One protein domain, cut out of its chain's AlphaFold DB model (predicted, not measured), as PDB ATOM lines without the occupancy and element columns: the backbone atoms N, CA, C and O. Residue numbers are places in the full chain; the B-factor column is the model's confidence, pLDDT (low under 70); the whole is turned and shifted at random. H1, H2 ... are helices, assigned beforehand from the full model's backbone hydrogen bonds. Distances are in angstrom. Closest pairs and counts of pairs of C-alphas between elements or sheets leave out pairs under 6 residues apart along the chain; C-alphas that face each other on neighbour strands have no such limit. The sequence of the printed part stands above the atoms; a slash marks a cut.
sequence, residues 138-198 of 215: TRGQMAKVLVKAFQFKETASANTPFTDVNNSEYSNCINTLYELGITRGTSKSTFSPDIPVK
ATOM      1  N   THR A 138     -18.310  25.085 -46.385       97.56
ATOM      2  CA  THR A 138     -18.738  26.473 -46.616       97.56
ATOM      3  C   THR A 138     -18.071  27.433 -45.632       97.56
ATOM      4  O   THR A 138     -17.543  27.036 -44.587       97.56
ATOM      5  N   ARG A 139     -18.079  28.727 -45.950       97.75
ATOM      6  CA  ARG A 139     -17.489  29.774 -45.104       97.75
ATOM      7  C   ARG A 139     -18.169  29.893 -43.742       97.75
ATOM      8  O   ARG A 139     -17.471  30.094 -42.751       97.75
ATOM      9  N   GLY A 140     -19.488  29.725 -43.672       97.56
ATOM     10  CA  GLY A 140     -20.238  29.706 -42.413       97.56
ATOM     11  C   GLY A 140     -19.880  28.495 -41.548       97.56
ATOM     12  O   GLY A 140     -19.538  28.642 -40.374       97.56
ATOM     13  N   GLN A 141     -19.818  27.305 -42.155       97.75
ATOM     14  CA  GLN A 141     -19.370  26.093 -41.464       97.75
ATOM     15  C   GLN A 141     -17.928  26.227 -40.956       97.75
ATOM     16  O   GLN A 141     -17.637  25.862 -39.819       97.75
ATOM     17  N   MET A 142     -17.027  26.790 -41.765       98.25
ATOM     18  CA  MET A 142     -15.655  27.089 -41.349       98.25
ATOM     19  C   MET A 142     -15.626  28.062 -40.168       98.25
ATOM     20  O   MET A 142     -14.850  27.839 -39.242       98.25
ATOM     21  N   ALA A 143     -16.466  29.101 -40.158       98.25
ATOM     22  CA  ALA A 143     -16.521  30.038 -39.039       98.25
ATOM     23  C   ALA A 143     -16.845  29.323 -37.720       98.25
ATOM     24  O   ALA A 143     -16.114  29.474 -36.741       98.25
ATOM     25  N   LYS A 144     -17.868  28.462 -37.733       98.25
ATOM     26  CA  LYS A 144     -18.244  27.620 -36.587       98.25
ATOM     27  C   LYS A 144     -17.113  26.690 -36.155       98.25
ATOM     28  O   LYS A 144     -16.812  26.600 -34.969       98.25
ATOM     29  N   VAL A 145     -16.451  26.028 -37.106       98.50
ATOM     30  CA  VAL A 145     -15.308  25.146 -36.812       98.50
ATOM     31  C   VAL A 145     -14.179  25.911 -36.130       98.50
ATOM     32  O   VAL A 145     -13.665  25.434 -35.126       98.50
ATOM     33  N   LEU A 146     -13.803  27.087 -36.638       98.56
ATOM     34  CA  LEU A 146     -12.697  27.874 -36.086       98.56
ATOM     35  C   LEU A 146     -13.012  28.383 -34.679       98.56
ATOM     36  O   LEU A 146     -12.197  28.204 -33.779       98.56
ATOM     37  N   VAL A 147     -14.203  28.945 -34.469       98.38
ATOM     38  CA  VAL A 147     -14.633  29.419 -33.146       98.38
ATOM     39  C   VAL A 147     -14.613  28.282 -32.125       98.38
ATOM     40  O   VAL A 147     -14.039  28.442 -31.050       98.38
ATOM     41  N   LYS A 148     -15.145  27.106 -32.479       98.31
ATOM     42  CA  LYS A 148     -15.140  25.942 -31.582       98.31
ATOM     43  C   LYS A 148     -13.738  25.385 -31.346       98.31
ATOM     44  O   LYS A 148     -13.403  25.061 -30.211       98.31
ATOM     45  N   ALA A 149     -12.926  25.262 -32.395       97.69
ATOM     46  CA  ALA A 149     -11.590  24.674 -32.320       97.69
ATOM     47  C   ALA A 149     -10.628  25.506 -31.463       97.69
ATOM     48  O   ALA A 149      -9.864  24.944 -30.684       97.69
ATOM     49  N   PHE A 150     -10.685  26.832 -31.596       97.69
ATOM     50  CA  PHE A 150      -9.859  27.771 -30.834       97.69
ATOM     51  C   PHE A 150     -10.548  28.277 -29.556       97.69
ATOM     52  O   PHE A 150     -10.005  29.131 -28.864       97.69
ATOM     53  N   GLN A 151     -11.732  27.741 -29.233       96.94
ATOM     54  CA  GLN A 151     -12.513  28.067 -28.036       96.94
ATOM     55  C   GLN A 151     -12.770  29.573 -27.859       96.94
ATOM     56  O   GLN A 151     -12.788  30.093 -26.743       96.94
ATOM     57  N   PHE A 152     -12.980  30.286 -28.965       97.12
ATOM     58  CA  PHE A 152     -13.321  31.700 -28.906       97.12
ATOM     59  C   PHE A 152     -14.718  31.887 -28.317       97.12
ATOM     60  O   PHE A 152     -15.645  31.134 -28.617       97.12
ATOM     61  N   LYS A 153     -14.878  32.921 -27.488       96.19
ATOM     62  CA  LYS A 153     -16.181  33.283 -26.939       96.19
ATOM     63  C   LYS A 153     -17.063  33.848 -28.053       96.19
ATOM     64  O   LYS A 153     -16.728  34.867 -28.658       96.19
ATOM     65  N   GLU A 154     -18.186  33.185 -28.306       95.31
ATOM     66  CA  GLU A 154     -19.179  33.657 -29.269       95.31
ATOM     67  C   GLU A 154     -19.789  34.996 -28.837       95.31
ATOM     68  O   GLU A 154     -20.014  35.246 -27.650       95.31
ATOM     69  N   THR A 155     -20.074  35.846 -29.820       93.19
ATOM     70  CA  THR A 155     -20.724  37.140 -29.627       93.19
ATOM     71  C   THR A 155     -22.002  37.204 -30.454       93.19
ATOM     72  O   THR A 155     -22.004  36.886 -31.639       93.19
ATOM     73  N   ALA A 156     -23.100  37.624 -29.828       87.94
ATOM     74  CA  ALA A 156     -24.346  37.927 -30.535       87.94
ATOM     75  C   ALA A 156     -24.353  39.355 -31.117       87.94
ATOM     76  O   ALA A 156     -25.285  39.738 -31.818       87.94
ATOM     77  N   SER A 157     -23.315  40.148 -30.826       81.81
ATOM     78  CA  SER A 157     -23.127  41.500 -31.349       81.81
ATOM     79  C   SER A 157     -23.043  41.470 -32.874       81.81
ATOM     80  O   SER A 157     -22.096  40.935 -33.444       81.81
ATOM     81  N   ALA A 158     -24.030  42.062 -33.547       76.56
ATOM     82  CA  ALA A 158     -24.065  42.186 -35.002       76.56
ATOM     83  C   ALA A 158     -23.312  43.434 -35.500       76.56
ATOM     84  O   ALA A 158     -23.714  44.057 -36.479       76.56
ATOM     85  N   ASN A 159     -22.206  43.807 -34.845       85.75
ATOM     86  CA  ASN A 159     -21.373  44.955 -35.224       85.75
ATOM     87  C   ASN A 159     -20.464  44.633 -36.422       85.75
ATOM     88  O   ASN A 159     -19.255  44.873 -36.406       85.75
ATOM     89  N   THR A 160     -21.046  44.062 -37.474       91.25
ATOM     90  CA  THR A 160     -20.356  43.753 -38.727       91.25
ATOM     91  C   THR A 160     -21.028  44.495 -39.879       91.25
ATOM     92  O   THR A 160     -22.224  44.770 -39.824       91.25
ATOM     93  N   PRO A 161     -20.296  44.802 -40.961       94.75
ATOM     94  CA  PRO A 161     -20.893  45.403 -42.147       94.75
ATOM     95  C   PRO A 161     -21.627  44.369 -43.022       94.75
ATOM     96  O   PRO A 161     -22.082  44.711 -44.113       94.75
ATOM     97  N   PHE A 162     -21.692  43.095 -42.611       95.69
ATOM     98  CA  PHE A 162     -22.163  42.006 -43.459       95.69
ATOM     99  C   PHE A 162     -23.687  41.922 -43.492       95.69
ATOM    100  O   PHE A 162     -24.345  41.563 -42.521       95.69
ATOM    101  N   THR A 163     -24.244  42.208 -44.661       94.44
ATOM    102  CA  THR A 163     -25.693  42.213 -44.906       94.44
ATOM    103  C   THR A 163     -26.278  40.814 -45.122       94.44
ATOM    104  O   THR A 163     -27.481  40.618 -44.975       94.44
ATOM    105  N   ASP A 164     -25.434  39.822 -45.410       94.69
ATOM    106  CA  ASP A 164     -25.791  38.437 -45.737       94.69
ATOM    107  C   ASP A 164     -25.603  37.450 -44.565       94.69
ATOM    108  O   ASP A 164     -25.538  36.240 -44.773       94.69
ATOM    109  N   VAL A 165     -25.503  37.949 -43.325       91.06
ATOM    110  CA  VAL A 165     -25.220  37.135 -42.121       91.06
ATOM    111  C   VAL A 165     -26.405  37.046 -41.152       91.06
ATOM    112  O   VAL A 165     -26.530  36.048 -40.446       91.06
ATOM    113  N   ASN A 166     -27.303  38.035 -41.142       78.00
ATOM    114  CA  ASN A 166     -28.303  38.227 -40.078       78.00
ATOM    115  C   ASN A 166     -29.282  37.052 -39.867       78.00
ATOM    116  O   ASN A 166     -29.809  36.906 -38.771       78.00
ATOM    117  N   ASN A 167     -29.473  36.185 -40.869       77.12
ATOM    118  CA  ASN A 167     -30.354  35.008 -40.792       77.12
ATOM    119  C   ASN A 167     -29.595  33.667 -40.822       77.12
ATOM    120  O   ASN A 167     -30.197  32.613 -41.018       77.12
ATOM    121  N   SER A 168     -28.271  33.687 -40.676       85.25
ATOM    122  CA  SER A 168     -27.448  32.478 -40.704       85.25
ATOM    123  C   SER A 168     -27.338  31.854 -39.311       85.25
ATOM    124  O   SER A 168     -27.046  32.557 -38.347       85.25
ATOM    125  N   GLU A 169     -27.435  30.524 -39.200       91.19
ATOM    126  CA  GLU A 169     -27.085  29.797 -37.959       91.19
ATOM    127  C   GLU A 169     -25.614  30.001 -37.537       91.19
ATOM    128  O   GLU A 169     -25.219  29.655 -36.425       91.19
ATOM    129  N   TYR A 170     -24.788  30.547 -38.436       95.12
ATOM    130  CA  TYR A 170     -23.376  30.837 -38.214       95.12
ATOM    131  C   TYR A 170     -23.124  32.290 -37.786       95.12
ATOM    132  O   TYR A 170     -21.962  32.661 -37.621       95.12
ATOM    133  N   SER A 171     -24.168  33.113 -37.625       95.31
ATOM    134  CA  SER A 171     -24.059  34.564 -37.410       95.31
ATOM    135  C   SER A 171     -23.144  34.928 -36.244       95.31
ATOM    136  O   SER A 171     -22.173  35.653 -36.447       95.31
ATOM    137  N   ASN A 172     -23.360  34.341 -35.067       96.38
ATOM    138  CA  ASN A 172     -22.531  34.601 -33.887       96.38
ATOM    139  C   ASN A 172     -21.056  34.265 -34.131       96.38
ATOM    140  O   ASN A 172     -20.165  35.049 -33.812       96.38
ATOM    141  N   CYS A 173     -20.784  33.119 -34.761       97.56
ATOM    142  CA  CYS A 173     -19.420  32.715 -35.084       97.56
ATOM    143  C   CYS A 173     -18.769  33.669 -36.096       97.56
ATOM    144  O   CYS A 173     -17.599  34.021 -35.957       97.56
ATOM    145  N   ILE A 174     -19.514  34.101 -37.116       97.81
ATOM    146  CA  ILE A 174     -19.033  35.049 -38.128       97.81
ATOM    147  C   ILE A 174     -18.730  36.406 -37.487       97.81
ATOM    148  O   ILE A 174     -17.664  36.970 -37.752       97.81
ATOM    149  N   ASN A 175     -19.613  36.888 -36.613       96.19
ATOM    150  CA  ASN A 175     -19.432  38.124 -35.859       96.19
ATOM    151  C   ASN A 175     -18.182  38.048 -34.978       96.19
ATOM    152  O   ASN A 175     -17.331  38.932 -35.055       96.19
ATOM    153  N   THR A 176     -17.989  36.946 -34.247       97.38
ATOM    154  CA  THR A 176     -16.774  36.709 -33.452       97.38
ATOM    155  C   THR A 176     -15.516  36.758 -34.314       97.38
ATOM    156  O   THR A 176     -14.555  37.442 -33.965       97.38
ATOM    157  N   LEU A 177     -15.500  36.081 -35.467       97.88
ATOM    158  CA  LEU A 177     -14.335  36.131 -36.355       97.88
ATOM    159  C   LEU A 177     -14.087  37.534 -36.923       97.88
ATOM    160  O   LEU A 177     -12.942  37.864 -37.236       97.88
ATOM    161  N   TYR A 178     -15.127  38.346 -37.100       97.19
ATOM    162  CA  TYR A 178     -14.983  39.724 -37.557       97.19
ATOM    163  C   TYR A 178     -14.411  40.619 -36.456       97.19
ATOM    164  O   TYR A 178     -13.411  41.296 -36.694       97.19
ATOM    165  N   GLU A 179     -14.974  40.561 -35.245       96.12
ATOM    166  CA  GLU A 179     -14.512  41.329 -34.080       96.12
ATOM    167  C   GLU A 179     -13.050  41.007 -33.726       96.12
ATOM    168  O   GLU A 179     -12.270  41.905 -33.419       96.12
ATOM    169  N   LEU A 180     -12.637  39.743 -33.866       96.62
ATOM    170  CA  LEU A 180     -11.247  39.315 -33.665       96.62
ATOM    171  C   LEU A 180     -10.309  39.671 -34.836       96.62
ATOM    172  O   LEU A 180      -9.122  39.343 -34.802       96.62
ATOM    173  N   GLY A 181     -10.812  40.293 -35.906       96.25
ATOM    174  CA  GLY A 181     -10.028  40.632 -37.100       96.25
ATOM    175  C   GLY A 181      -9.571  39.415 -37.919       96.25
ATOM    176  O   GLY A 181      -8.682  39.525 -38.770       96.25
ATOM    177  N   ILE A 182     -10.172  38.246 -37.685       97.69
ATOM    178  CA  ILE A 182      -9.873  36.994 -38.387       97.69
ATOM    179  C   ILE A 182     -10.493  36.998 -39.790       97.69
ATOM    180  O   ILE A 182      -9.880  36.475 -40.726       97.69
ATOM    181  N   THR A 183     -11.659  37.622 -39.986       96.31
ATOM    182  CA  THR A 183     -12.292  37.810 -41.304       96.31
ATOM    183  C   THR A 183     -12.452  39.281 -41.676       96.31
ATOM    184  O   THR A 183     -12.602  40.141 -40.819       96.31
ATOM    185  N   ARG A 184     -12.460  39.560 -42.983       94.19
ATOM    186  CA  ARG A 184     -12.823  40.865 -43.567       94.19
ATOM    187  C   ARG A 184     -13.993  40.767 -44.552       94.19
ATOM    188  O   ARG A 184     -14.292  41.734 -45.235       94.19
ATOM    189  N   GLY A 185     -14.620  39.594 -44.644       94.81
ATOM    190  CA  GLY A 185     -15.634  39.306 -45.658       94.81
ATOM    191  C   GLY A 185     -15.045  38.997 -47.034       94.81
ATOM    192  O   GLY A 185     -13.827  38.900 -47.214       94.81
ATOM    193  N   THR A 186     -15.933  38.771 -47.992       95.50
ATOM    194  CA  THR A 186     -15.642  38.656 -49.431       95.50
ATOM    195  C   THR A 186     -15.769  39.999 -50.140       95.50
ATOM    196  O   THR A 186     -15.163  40.200 -51.189       95.50
ATOM    197  N   SER A 187     -16.524  40.927 -49.555       96.12
ATOM    198  CA  SER A 187     -16.581  42.332 -49.943       96.12
ATOM    199  C   SER A 187     -16.667  43.208 -48.690       96.12
ATOM    200  O   SER A 187     -16.658  42.700 -47.568       96.12
ATOM    201  N   LYS A 188     -16.796  44.528 -48.873       94.75
ATOM    202  CA  LYS A 188     -17.010  45.464 -47.760       94.75
ATOM    203  C   LYS A 188     -18.286  45.171 -46.962       94.75
ATOM    204  O   LYS A 188     -18.324  45.526 -45.793       94.75
ATOM    205  N   SER A 189     -19.299  44.552 -47.572       96.19
ATOM    206  CA  SER A 189     -20.623  44.348 -46.967       96.19
ATOM    207  C   SER A 189     -21.156  42.916 -47.072       96.19
ATOM    208  O   SER A 189     -22.327  42.672 -46.771       96.19
ATOM    209  N   THR A 190     -20.324  41.956 -47.497       96.88
ATOM    210  CA  THR A 190     -20.722  40.545 -47.619       96.88
ATOM    211  C   THR A 190     -19.682  39.597 -47.041       96.88
ATOM    212  O   THR A 190     -18.473  39.777 -47.233       96.88
ATOM    213  N   PHE A 191     -20.159  38.565 -46.348       97.31
ATOM    214  CA  PHE A 191     -19.349  37.460 -45.847       97.31
ATOM    215  C   PHE A 191     -19.432  36.218 -46.737       97.31
ATOM    216  O   PHE A 191     -18.454  35.474 -46.787       97.31
ATOM    217  N   SER A 192     -20.549  35.990 -47.425       97.00
ATOM    218  CA  SER A 192     -20.850  34.831 -48.277       97.00
ATOM    219  C   SER A 192     -20.778  33.488 -47.532       97.00
ATOM    220  O   SER A 192     -19.913  32.665 -47.845       97.00
ATOM    221  N   PRO A 193     -21.649  33.254 -46.527       96.94
ATOM    222  CA  PRO A 193     -21.587  32.078 -45.651       96.94
ATOM    223  C   PRO A 193     -21.768  30.741 -46.382       96.94
ATOM    224  O   PRO A 193     -21.150  29.753 -45.979       96.94
ATOM    225  N   ASP A 194     -22.533  30.710 -47.472       96.00
ATOM    226  CA  ASP A 194     -22.864  29.474 -48.197       96.00
ATOM    227  C   ASP A 194     -21.836  29.096 -49.270       96.00
ATOM    228  O   ASP A 194     -21.877  28.003 -49.834       96.00
ATOM    229  N   ILE A 195     -20.867  29.973 -49.536       97.00
ATOM    230  CA  ILE A 195     -19.835  29.721 -50.539       97.00
ATOM    231  C   ILE A 195     -18.723  28.843 -49.943       97.00
ATOM    232  O   ILE A 195     -18.245  29.127 -48.838       97.00
ATOM    233  N   PRO A 196     -18.267  27.794 -50.656       98.19
ATOM    234  CA  PRO A 196     -17.104  27.006 -50.269       98.19
ATOM    235  C   PRO A 196     -15.835  27.833 -50.044       98.19
ATOM    236  O   PRO A 196     -15.508  28.748 -50.804       98.19
ATOM    237  N   VAL A 197     -15.078  27.473 -49.010       98.00
ATOM    238  CA  VAL A 197     -13.788  28.101 -48.695       98.00
ATOM    239  C   VAL A 197     -12.706  27.564 -49.625       98.00
ATOM    240  O   VAL A 197     -12.574  26.354 -49.813       98.00
ATOM    241  N   LYS A 198     -11.862  28.454 -50.153       98.19
ATOM    242  CA  LYS A 198     -10.661  28.065 -50.904       98.19
ATOM    243  C   LYS A 198      -9.493  27.723 -49.976       98.19
ATOM    244  O   LYS A 198      -9.335  28.330 -48.915       98.19
TER     245      LYS A 198
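Overview. This is residues 138 to 198 of the 215 residues of an uncharacterized protein of Lysinibacillus odysseyi 34hs-1 = NBRC 100172 (UniProt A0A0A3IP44). With little regular structure, this is a small rounded body of two short helices set crosswise, H2 packing on the longer H1, with long loops round them. The 61 printed residues hold two named helices, H1 then H2 along the chain, and no named strand. The class is all helix, though the named elements hold only 20 residues. It is compact, with a radius of gyration of the C-alphas of 10.1 A, and spans 26 by 25 by 20 A.

Along the chain. H1, residues 139 to 149, begins at C-alpha 139 (-17.489, 29.774, -45.104) and is 15.0 A long from first to last C-alpha. H2, residues 171 to 179, is 12.2 A long and ends at C-alpha 179 (-14.512, 41.329, -34.080).

Arrangement. H1 and H2 touch, their closest C-alphas being those of Lys 144 and Cys 173, 5.4 A apart. Their lines are about perpendicular, at 74 degrees. In both helices every O i to N i+4 pair is within hydrogen-bond range.

Size, cuts and confidence. The two farthest C-alphas, of Ser 157 and Lys 198, are 26.8 A apart. The printed part has no cut. The link from H1 to H2, 21 residues, is long, and residues 180 to 198 hold no named element. No printed residue is under 70 in pLDDT.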